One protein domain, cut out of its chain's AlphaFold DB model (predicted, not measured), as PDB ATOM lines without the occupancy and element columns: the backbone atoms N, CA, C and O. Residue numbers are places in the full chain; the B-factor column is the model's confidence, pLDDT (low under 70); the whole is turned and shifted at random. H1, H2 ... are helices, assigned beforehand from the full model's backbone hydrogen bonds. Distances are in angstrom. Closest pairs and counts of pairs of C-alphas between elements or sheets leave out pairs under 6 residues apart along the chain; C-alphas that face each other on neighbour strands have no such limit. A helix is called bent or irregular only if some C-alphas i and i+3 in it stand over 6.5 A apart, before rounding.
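This is residues 22 to 95 of the 104 residues of the protein "DNA-binding transcriptional LysR family regulator" of Rhizobium sp. BK275 (UniProt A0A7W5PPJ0). Two short helices, H1 and H2, make a small head at one end, and a single longer helix, H3, lies apart from both of them. The unnamed stretch of residues 50 to 74 leads from the head out to the far end, where the backbone folds back into H3; residues 89 to 95, of which 89 to 93 belong to H3, stick out free. The printed part has 74 residues, with three named helices in the order H1, H2, H3 and no named strand, and its class is all helix. The whole is loose, with a radius of gyration of the C-alphas of 15.9 A, and elongated, with spans of 46 by 28 by 22 A.

The printed part begins with H1, residues 22 to 30, whose first C-alpha, that of His 22, is at (-3.386, -30.438, 30.084). H1 measures 12.1 A from first to last C-alpha. After nine residues comes H2, residues 40 to 49, which measures 15.0 A from C-alpha 40 to C-alpha 49. H2 is irregular, but only just: C-alphas 45 and 48 are 6.6 A apart. Residues 50 to 74 hold no named element. H3, residues 75 to 93, is the longest helix, at 27.4 A from C-alpha 75 at (-24.674, -10.142, 41.843) to C-alpha 93 at (-26.875, -37.440, 42.261).

H1 and H2 touch, with 5 pairs of C-alphas within 8 A. Their closest C-alphas are those of Ala 30 and Phe 49, 6.0 A apart. The two helices run the same way at a steep tilt of 55 degrees, and their centres are 10.3 A apart; the line of H2 is a rough one. H3 touches no helix: H1 and H3 are apart, and H2 and H3 are apart too. In H1 and H3 every O i to N i+4 pair is within hydrogen-bond range. In H2 3 of 6 such pairs are within range, beside 4 of 7 O i to N i+3 pairs.

The two C-alphas farthest apart are those of Val 33 and Ala 75, at 46.6 A, while the C-alphas of His 22 and Arg 95, the first and last printed, are 25.5 A apart. The link from H1 to H2 is short, and the link from H2 to H3, with 25 residues, is long. The C-alphas of residues 50 to 74 lie 6 to 25 A from the mean of the C-alphas. The printed part has no cut. The mean pLDDT of the printed part is 85.9, and the model's confidence is low, under 70, in residues 58 to 60 and 90 to 95.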
ATOM      1  N   HIS A  22      -2.243 -29.572  30.342       88.06
ATOM      2  CA  HIS A  22      -3.386 -30.438  30.084       88.06
ATOM      3  C   HIS A  22      -3.345 -31.009  28.668       88.06
ATOM      4  O   HIS A  22      -3.418 -32.227  28.489       88.06
ATOM      5  N   GLY A  23      -3.132 -30.150  27.670       86.81
ATOM      6  CA  GLY A  23      -2.930 -30.566  26.287       86.81
ATOM      7  C   GLY A  23      -1.688 -31.438  26.112       86.81
ATOM      8  O   GLY A  23      -1.719 -32.393  25.332       86.81
ATOM      9  N   HIS A  24      -0.614 -31.184  26.871       89.44
ATOM     10  CA  HIS A  24       0.552 -32.065  26.854       89.44
ATOM     11  C   HIS A  24       0.230 -33.472  27.358       89.44
ATOM     12  O   HIS A  24       0.576 -34.440  26.682       89.44
ATOM     13  N   ASP A  25      -0.436 -33.593  28.508       91.12
ATOM     14  CA  ASP A  25      -0.802 -34.891  29.076       91.12
ATOM     15  C   ASP A  25      -1.742 -35.659  28.145       91.12
ATOM     16  O   ASP A  25      -1.521 -36.841  27.866       91.12
ATOM     17  N   ALA A  26      -2.763 -34.978  27.618       92.88
ATOM     18  CA  ALA A  26      -3.693 -35.560  26.659       92.88
ATOM     19  C   ALA A  26      -2.959 -36.050  25.402       92.88
ATOM     20  O   ALA A  26      -3.151 -37.191  24.985       92.88
ATOM     21  N   GLY A  27      -2.069 -35.227  24.837       93.44
ATOM     22  CA  GLY A  27      -1.275 -35.578  23.660       93.44
ATOM     23  C   GLY A  27      -0.295 -36.724  23.911       93.44
ATOM     24  O   GLY A  27      -0.166 -37.611  23.072       93.44
ATOM     25  N   PHE A  28       0.364 -36.750  25.071       94.56
ATOM     26  CA  PHE A  28       1.281 -37.819  25.471       94.56
ATOM     27  C   PHE A  28       0.580 -39.184  25.524       94.56
ATOM     28  O   PHE A  28       1.095 -40.165  24.981       94.56
ATOM     29  N   VAL A  29      -0.614 -39.239  26.127       96.44
ATOM     30  CA  VAL A  29      -1.418 -40.469  26.205       96.44
ATOM     31  C   VAL A  29      -2.008 -40.831  24.839       96.44
ATOM     32  O   VAL A  29      -1.888 -41.978  24.413       96.44
ATOM     33  N   ALA A  30      -2.586 -39.867  24.115       95.69
ATOM     34  CA  ALA A  30      -3.199 -40.099  22.805       95.69
ATOM     35  C   ALA A  30      -2.191 -40.566  21.740       95.69
ATOM     36  O   ALA A  30      -2.537 -41.351  20.859       95.69
ATOM     37  N   ALA A  31      -0.930 -40.138  21.839       96.00
ATOM     38  CA  ALA A  31       0.156 -40.603  20.979       96.00
ATOM     39  C   ALA A  31       0.679 -42.009  21.345       96.00
ATOM     40  O   ALA A  31       1.600 -42.503  20.698       96.00
ATOM     41  N   GLY A  32       0.130 -42.655  22.382       95.88
ATOM     42  CA  GLY A  32       0.543 -43.989  22.823       95.88
ATOM     43  C   GLY A  32       1.914 -44.023  23.504       95.88
ATOM     44  O   GLY A  32       2.520 -45.087  23.597       95.88
ATOM     45  N   VAL A  33       2.420 -42.877  23.973       96.88
ATOM     46  CA  VAL A  33       3.751 -42.785  24.595       96.88
ATOM     47  C   VAL A  33       3.732 -43.305  26.038       96.88
ATOM     48  O   VAL A  33       4.740 -43.816  26.522       96.88
ATOM     49  N   GLY A  34       2.591 -43.218  26.729       95.06
ATOM     50  CA  GLY A  34       2.437 -43.755  28.079       95.06
ATOM     51  C   GLY A  34       1.071 -43.479  28.710       95.06
ATOM     52  O   GLY A  34       0.082 -43.265  28.015       95.06
ATOM     53  N   VAL A  35       1.028 -43.493  30.047       95.19
ATOM     54  CA  VAL A  35      -0.172 -43.245  30.868       95.19
ATOM     55  C   VAL A  35       0.032 -42.028  31.775       95.19
ATOM     56  O   VAL A  35       1.162 -41.742  32.168       95.19
ATOM     57  N   SER A  36      -1.051 -41.332  32.131       92.94
ATOM     58  CA  SER A  36      -1.029 -40.180  33.048       92.94
ATOM     59  C   SER A  36      -2.163 -40.262  34.080       92.94
ATOM     60  O   SER A  36      -3.138 -40.993  33.892       92.94
ATOM     61  N   ILE A  37      -2.031 -39.520  35.183       90.06
ATOM     62  CA  ILE A  37      -3.055 -39.364  36.221       90.06
ATOM     63  C   ILE A  37      -3.586 -37.934  36.148       90.06
ATOM     64  O   ILE A  37      -2.826 -36.980  36.262       90.06
ATOM     65  N   THR A  38      -4.902 -37.785  36.021       89.12
ATOM     66  CA  THR A  38      -5.577 -36.483  36.024       89.12
ATOM     67  C   THR A  38      -6.899 -36.561  36.790       89.12
ATOM     68  O   THR A  38      -7.339 -37.642  37.192       89.12
ATOM     69  N   ASN A  39      -7.533 -35.415  37.030       87.25
ATOM     70  CA  ASN A  39      -8.863 -35.379  37.629       87.25
ATOM     71  C   ASN A  39      -9.937 -35.837  36.623       87.25
ATOM     72  O   ASN A  39      -9.754 -35.785  35.407       87.25
ATOM     73  N   GLU A  40     -11.085 -36.283  37.133       86.44
ATOM     74  CA  GLU A  40     -12.131 -36.874  36.292       86.44
ATOM     75  C   GLU A  40     -12.759 -35.877  35.299       86.44
ATOM     76  O   GLU A  40     -13.262 -36.295  34.256       86.44
ATOM     77  N   ILE A  41     -12.754 -34.576  35.603       85.62
ATOM     78  CA  ILE A  41     -13.305 -33.559  34.698       85.62
ATOM     79  C   ILE A  41     -12.448 -33.488  33.438       85.62
ATOM     80  O   ILE A  41     -12.967 -33.713  32.346       85.62
ATOM     81  N   LEU A  42     -11.136 -33.315  33.596       89.00
ATOM     82  CA  LEU A  42     -10.207 -33.288  32.467       89.00
ATOM     83  C   LEU A  42     -10.216 -34.610  31.692       89.00
ATOM     84  O   LEU A  42     -10.287 -34.610  30.468       89.00
ATOM     85  N   ALA A  43     -10.247 -35.756  32.383       90.19
ATOM     86  CA  ALA A  43     -10.311 -37.058  31.716       90.19
ATOM     87  C   ALA A  43     -11.548 -37.211  30.805       90.19
ATOM     88  O   ALA A  43     -11.482 -37.872  29.768       90.19
ATOM     89  N   LYS A  44     -12.685 -36.595  31.168       88.19
ATOM     90  CA  LYS A  44     -13.887 -36.577  30.318       88.19
ATOM     91  C   LYS A  44     -13.708 -35.698  29.092       88.19
ATOM     92  O   LYS A  44     -14.137 -36.112  28.020       88.19
ATOM     93  N   GLU A  45     -13.086 -34.534  29.243       89.75
ATOM     94  CA  GLU A  45     -12.768 -33.647  28.119       89.75
ATOM     95  C   GLU A  45     -11.798 -34.325  27.145       89.75
ATOM     96  O   GLU A  45     -11.953 -34.227  25.929       89.75
ATOM     97  N   TYR A  46     -10.862 -35.120  27.665       92.25
ATOM     98  CA  TYR A  46      -9.882 -35.811  26.835       92.25
ATOM     99  C   TYR A  46     -10.464 -36.945  25.989       92.25
ATOM    100  O   TYR A  46      -9.799 -37.386  25.056       92.25
ATOM    101  N   ARG A  47     -11.704 -37.400  26.226       88.38
ATOM    102  CA  ARG A  47     -12.336 -38.472  25.424       88.38
ATOM    103  C   ARG A  47     -12.354 -38.180  23.924       88.38
ATOM    104  O   ARG A  47     -12.363 -39.111  23.124       88.38
ATOM    105  N   HIS A  48     -12.321 -36.906  23.536       88.81
ATOM    106  CA  HIS A  48     -12.224 -36.494  22.136       88.81
ATOM    107  C   HIS A  48     -10.890 -36.874  21.467       88.81
ATOM    108  O   HIS A  48     -10.822 -36.921  20.243       88.81
ATOM    109  N   PHE A  49      -9.856 -37.209  22.244       90.12
ATOM    110  CA  PHE A  49      -8.540 -37.641  21.766       90.12
ATOM    111  C   PHE A  49      -8.378 -39.169  21.705       90.12
ATOM    112  O   PHE A  49      -7.254 -39.661  21.678       90.12
ATOM    113  N   ASN A  50      -9.482 -39.931  21.679       90.31
ATOM    114  CA  ASN A  50      -9.469 -41.400  21.614       90.31
ATOM    115  C   ASN A  50      -8.667 -42.061  22.757       90.31
ATOM    116  O   ASN A  50      -7.976 -43.061  22.561       90.31
ATOM    117  N   VAL A  51      -8.752 -41.488  23.959       92.81
ATOM    118  CA  VAL A  51      -8.170 -42.053  25.184       92.81
ATOM    119  C   VAL A  51      -9.272 -42.600  26.089       92.81
ATOM    120  O   VAL A  51     -10.392 -42.084  26.103       92.81
ATOM    121  N   ASP A  52      -8.943 -43.629  26.867       94.25
ATOM    122  CA  ASP A  52      -9.825 -44.194  27.892       94.25
ATOM    123  C   ASP A  52      -9.291 -43.873  29.295       94.25
ATOM    124  O   ASP A  52      -8.113 -43.559  29.476       94.25
ATOM    125  N   PHE A  53     -10.153 -43.943  30.308       92.25
ATOM    126  CA  PHE A  53      -9.766 -43.691  31.689       92.25
ATOM    127  C   PHE A  53     -10.468 -44.617  32.675       92.25
ATOM    128  O   PHE A  53     -11.634 -44.985  32.531       92.25
ATOM    129  N   ARG A  54      -9.766 -44.924  33.768       90.25
ATOM    130  CA  ARG A  54     -10.303 -45.689  34.892       90.25
ATOM    131  C   ARG A  54     -10.268 -44.856  36.163       90.25
ATOM    132  O   ARG A  54      -9.234 -44.301  36.524       90.25
ATOM    133  N   ARG A  55     -11.393 -44.817  36.881       86.06
ATOM    134  CA  ARG A  55     -11.453 -44.195  38.208       86.06
ATOM    135  C   ARG A  55     -10.607 -44.988  39.203       86.06
ATOM    136  O   ARG A  55     -10.760 -46.205  39.322       86.06
ATOM    137  N   LEU A  56      -9.764 -44.281  39.943       82.25
ATOM    138  CA  LEU A  56      -9.053 -44.820  41.098       82.25
ATOM    139  C   LEU A  56      -9.941 -44.653  42.340       82.25
ATOM    140  O   LEU A  56     -10.610 -43.632  42.488       82.25
ATOM    141  N   SER A  57      -9.980 -45.651  43.225       75.56
ATOM    142  CA  SER A  57     -10.733 -45.578  44.483       75.56
ATOM    143  C   SER A  57      -9.822 -45.911  45.670       75.56
ATOM    144  O   SER A  57      -9.168 -46.955  45.618       75.56
ATOM    145  N   PRO A  58      -9.768 -45.069  46.723       68.12
ATOM    146  CA  PRO A  58     -10.445 -43.776  46.848       68.12
ATOM    147  C   PRO A  58      -9.621 -42.637  46.212       68.12
ATOM    148  O   PRO A  58      -8.665 -42.153  46.816       68.12
ATOM    149  N   ALA A  59      -9.996 -42.153  45.024       63.31
ATOM    150  CA  ALA A  59      -9.493 -40.869  44.530       63.31
ATOM    151  C   ALA A  59     -10.241 -39.728  45.236       63.31
ATOM    152  O   ALA A  59     -11.467 -39.686  45.219       63.31
ATOM    153  N   ARG A  60      -9.505 -38.808  45.870       66.25
ATOM    154  CA  ARG A  60     -10.053 -37.683  46.652       66.25
ATOM    155  C   ARG A  60      -9.762 -36.323  46.009       66.25
ATOM    156  O   ARG A  60      -9.359 -35.389  46.695       66.25
ATOM    157  N   LEU A  61      -9.901 -36.213  44.691       70.06
ATOM    158  CA  LEU A  61      -9.787 -34.916  44.022       70.06
ATOM    159  C   LEU A  61     -11.164 -34.250  43.996       70.06
ATOM    160  O   LEU A  61     -12.028 -34.633  43.210       70.06
ATOM    161  N   THR A  62     -11.365 -33.277  44.883       70.19
ATOM    162  CA  THR A  62     -12.603 -32.494  44.968       70.19
ATOM    163  C   THR A  62     -12.569 -31.358  43.953       70.19
ATOM    164  O   THR A  62     -11.610 -30.589  43.906       70.19
ATOM    165  N   THR A  63     -13.627 -31.233  43.153       78.31
ATOM    166  CA  THR A  63     -13.809 -30.074  42.268       78.31
ATOM    167  C   THR A  63     -14.344 -28.903  43.079       78.31
ATOM    168  O   THR A  63     -15.271 -29.075  43.868       78.31
ATOM    169  N   VAL A  64     -13.780 -27.715  42.878       85.75
ATOM    170  CA  VAL A  64     -14.203 -26.491  43.565       85.75
ATOM    171  C   VAL A  64     -14.486 -25.383  42.560       85.75
ATOM    172  O   VAL A  64     -13.797 -25.256  41.549       85.75
ATOM    173  N   VAL A  65     -15.476 -24.548  42.866       89.25
ATOM    174  CA  VAL A  65     -15.595 -23.220  42.259       89.25
ATOM    175  C   VAL A  65     -14.726 -22.279  43.090       89.25
ATOM    176  O   VAL A  65     -14.874 -22.224  44.310       89.25
ATOM    177  N   PHE A  66     -13.807 -21.558  42.453       90.75
ATOM    178  CA  PHE A  66     -12.902 -20.633  43.134       90.75
ATOM    179  C   PHE A  66     -12.918 -19.260  42.461       90.75
ATOM    180  O   PHE A  66     -13.236 -19.122  41.281       90.75
ATOM    181  N   TRP A  67     -12.585 -18.230  43.229       92.25
ATOM    182  CA  TRP A  67     -12.516 -16.851  42.763       92.25
ATOM    183  C   TRP A  67     -11.400 -16.107  43.495       92.25
ATOM    184  O   TRP A  67     -10.759 -16.639  44.403       92.25
ATOM    185  N   GLN A  68     -11.146 -14.867  43.080       89.50
ATOM    186  CA  GLN A  68     -10.122 -14.026  43.690       89.50
ATOM    187  C   GLN A  68     -10.432 -13.772  45.170       89.50
ATOM    188  O   GLN A  68     -11.513 -13.289  45.513       89.50
ATOM    189  N   LYS A  69      -9.454 -14.053  46.032       87.06
ATOM    190  CA  LYS A  69      -9.525 -13.764  47.466       87.06
ATOM    191  C   LYS A  69      -9.833 -12.277  47.707       87.06
ATOM    192  O   LYS A  69      -9.354 -11.422  46.968       87.06
ATOM    193  N   ASP A  70     -10.652 -11.994  48.719       88.88
ATOM    194  CA  ASP A  70     -11.052 -10.646  49.163       88.88
ATOM    195  C   ASP A  70     -11.843  -9.815  48.131       88.88
ATOM    196  O   ASP A  70     -12.208  -8.668  48.388       88.88
ATOM    197  N   ARG A  71     -12.191 -10.397  46.974       86.56
ATOM    198  CA  ARG A  71     -13.072  -9.761  45.993       86.56
ATOM    199  C   ARG A  71     -14.530 -10.069  46.316       86.56
ATOM    200  O   ARG A  71     -14.960 -11.219  46.227       86.56
ATOM    201  N   SER A  72     -15.317  -9.032  46.606       90.12
ATOM    202  CA  SER A  72     -16.775  -9.161  46.668       90.12
ATOM    203  C   SER A  72     -17.313  -9.619  45.313       90.12
ATOM    204  O   SER A  72     -17.031  -9.010  44.275       90.12
ATOM    205  N   LEU A  73     -18.096 -10.696  45.309       91.88
ATOM    206  CA  LEU A  73     -18.772 -11.145  44.100       91.88
ATOM    207  C   LEU A  73     -19.868 -10.140  43.746       91.88
ATOM    208  O   LEU A  73     -20.716  -9.796  44.568       91.88
ATOM    209  N   SER A  74     -19.855  -9.664  42.502       94.00
ATOM    210  CA  SER A  74     -21.015  -8.955  41.958       94.00
ATOM    211  C   SER A  74     -22.228  -9.890  41.936       94.00
ATOM    212  O   SER A  74     -22.055 -11.101  41.812       94.00
ATOM    213  N   ALA A  75     -23.448  -9.342  41.941       95.19
ATOM    214  CA  ALA A  75     -24.674 -10.142  41.843       95.19
ATOM    215  C   ALA A  75     -24.635 -11.147  40.674       95.19
ATOM    216  O   ALA A  75     -25.050 -12.295  40.814       95.19
ATOM    217  N   ARG A  76     -24.051 -10.747  39.536       94.50
ATOM    218  CA  ARG A  76     -23.867 -11.621  38.371       94.50
ATOM    219  C   ARG A  76     -22.906 -12.777  38.653       94.50
ATOM    220  O   ARG A  76     -23.197 -13.900  38.263       94.50
ATOM    221  N   LEU A  77     -21.775 -12.520  39.311       93.56
ATOM    222  CA  LEU A  77     -20.805 -13.570  39.640       93.56
ATOM    223  C   LEU A  77     -21.345 -14.529  40.701       93.56
ATOM    224  O   LEU A  77     -21.106 -15.724  40.587       93.56
ATOM    225  N   SER A  78     -22.122 -14.039  41.669       94.06
ATOM    226  CA  SER A  78     -22.809 -14.905  42.630       94.06
ATOM    227  C   SER A  78     -23.759 -15.869  41.921       94.06
ATOM    228  O   SER A  78     -23.700 -17.067  42.165       94.06
ATOM    229  N   ILE A  79     -24.560 -15.377  40.966       96.12
ATOM    230  CA  ILE A  79     -25.427 -16.241  40.148       96.12
ATOM    231  C   ILE A  79     -24.601 -17.293  39.395       96.12
ATOM    232  O   ILE A  79     -24.987 -18.456  39.367       96.12
ATOM    233  N   VAL A  80     -23.460 -16.918  38.810       95.31
ATOM    234  CA  VAL A  80     -22.585 -17.872  38.108       95.31
ATOM    235  C   VAL A  80     -22.063 -18.956  39.055       95.31
ATOM    236  O   VAL A  80     -22.105 -20.130  38.698       95.31
ATOM    237  N   VAL A  81     -21.614 -18.591  40.259       94.06
ATOM    238  CA  VAL A  81     -21.144 -19.556  41.267       94.06
ATOM    239  C   VAL A  81     -22.255 -20.534  41.648       94.06
ATOM    240  O   VAL A  81     -22.012 -21.741  41.656       94.06
ATOM    241  N   GLU A  82     -23.471 -20.046  41.893       94.06
ATOM    242  CA  GLU A  82     -24.625 -20.892  42.222       94.06
ATOM    243  C   GLU A  82     -24.990 -21.844  41.078       94.06
ATOM    244  O   GLU A  82     -25.199 -23.037  41.293       94.06
ATOM    245  N   GLN A  83     -25.012 -21.347  39.838       93.88
ATOM    246  CA  GLN A  83     -25.337 -22.161  38.664       93.88
ATOM    247  C   GLN A  83     -24.283 -23.243  38.405       93.88
ATOM    248  O   GLN A  83     -24.639 -24.397  38.168       93.88
ATOM    249  N   LEU A  84     -22.991 -22.902  38.498       91.06
ATOM    250  CA  LEU A  84     -21.907 -23.880  38.387       91.06
ATOM    251  C   LEU A  84     -22.021 -24.932  39.495       91.06
ATOM    252  O   LEU A  84     -22.028 -26.127  39.216       91.06
ATOM    253  N   THR A  85     -22.187 -24.501  40.743       90.00
ATOM    254  CA  THR A  85     -22.307 -25.414  41.886       90.00
ATOM    255  C   THR A  85     -23.502 -26.357  41.718       90.00
ATOM    256  O   THR A  85     -23.353 -27.570  41.860       90.00
ATOM    257  N   SER A  86     -24.665 -25.834  41.325       88.75
ATOM    258  CA  SER A  86     -25.871 -26.629  41.068       88.75
ATOM    259  C   SER A  86     -25.678 -27.649  39.942       88.75
ATOM    260  O   SER A  86     -26.015 -28.823  40.113       88.75
ATOM    261  N   ALA A  87     -25.080 -27.243  38.817       86.25
ATOM    262  CA  ALA A  87     -24.843 -28.124  37.676       86.25
ATOM    263  C   ALA A  87     -23.935 -29.312  38.036       86.25
ATOM    264  O   ALA A  87     -24.208 -30.450  37.645       86.25
ATOM    265  N   PHE A  88     -22.876 -29.067  38.815       78.75
ATOM    266  CA  PHE A  88     -21.933 -30.115  39.201       78.75
ATOM    267  C   PHE A  88     -22.456 -31.000  40.345       78.75
ATOM    268  O   PHE A  88     -22.245 -32.210  40.288       78.75
ATOM    269  N   LEU A  89     -23.211 -30.461  41.312       79.69
ATOM    270  CA  LEU A  89     -23.854 -31.264  42.366       79.69
ATOM    271  C   LEU A  89     -25.004 -32.132  41.827       79.69
ATOM    272  O   LEU A  89     -25.124 -33.304  42.190       79.69
ATOM    273  N   GLY A  90     -25.824 -31.602  40.915       66.44
ATOM    274  CA  GLY A  90     -26.894 -32.366  40.263       66.44
ATOM    275  C   GLY A  90     -26.363 -33.530  39.416       66.44
ATOM    276  O   GLY A  90     -26.985 -34.592  39.343       66.44
ATOM    277  N   ALA A  91     -25.172 -33.375  38.832       60.50
ATOM    278  CA  ALA A  91     -24.505 -34.427  38.068       60.50
ATOM    279  C   ALA A  91     -23.958 -35.581  38.936       60.50
ATOM    280  O   ALA A  91     -23.736 -36.678  38.412       60.50
ATOM    281  N   GLU A  92     -23.736 -35.367  40.238       58.06
ATOM    282  CA  GLU A  92     -23.308 -36.428  41.162       58.06
ATOM    283  C   GLU A  92     -24.482 -37.305  41.620       58.06
ATOM    284  O   GLU A  92     -24.347 -38.529  41.675       58.06
ATOM    285  N   GLY A  93     -25.667 -36.717  41.833       51.12
ATOM    286  CA  GLY A  93     -26.875 -37.440  42.261       51.12
ATOM    287  C   GLY A  93     -27.448 -38.422  41.229       51.12
ATOM    288  O   GLY A  93     -28.142 -39.367  41.592       51.12
ATOM    289  N   SER A  94     -27.120 -38.261  39.943       46.28
ATOM    290  CA  SER A  94     -27.612 -39.128  38.858       46.28
ATOM    291  C   SER A  94     -26.726 -40.359  38.578       46.28
ATOM    292  O   SER A  94     -27.011 -41.112  37.645       46.28
ATOM    293  N   ARG A  95     -25.625 -40.570  39.319       49.97
ATOM    294  CA  ARG A  95     -24.564 -41.539  38.960       49.97
ATOM    295  C   ARG A  95     -24.497 -42.831  39.782       49.97
ATOM    296  O   ARG A  95     -23.513 -43.560  39.649       49.97
TER     297      ARG A  95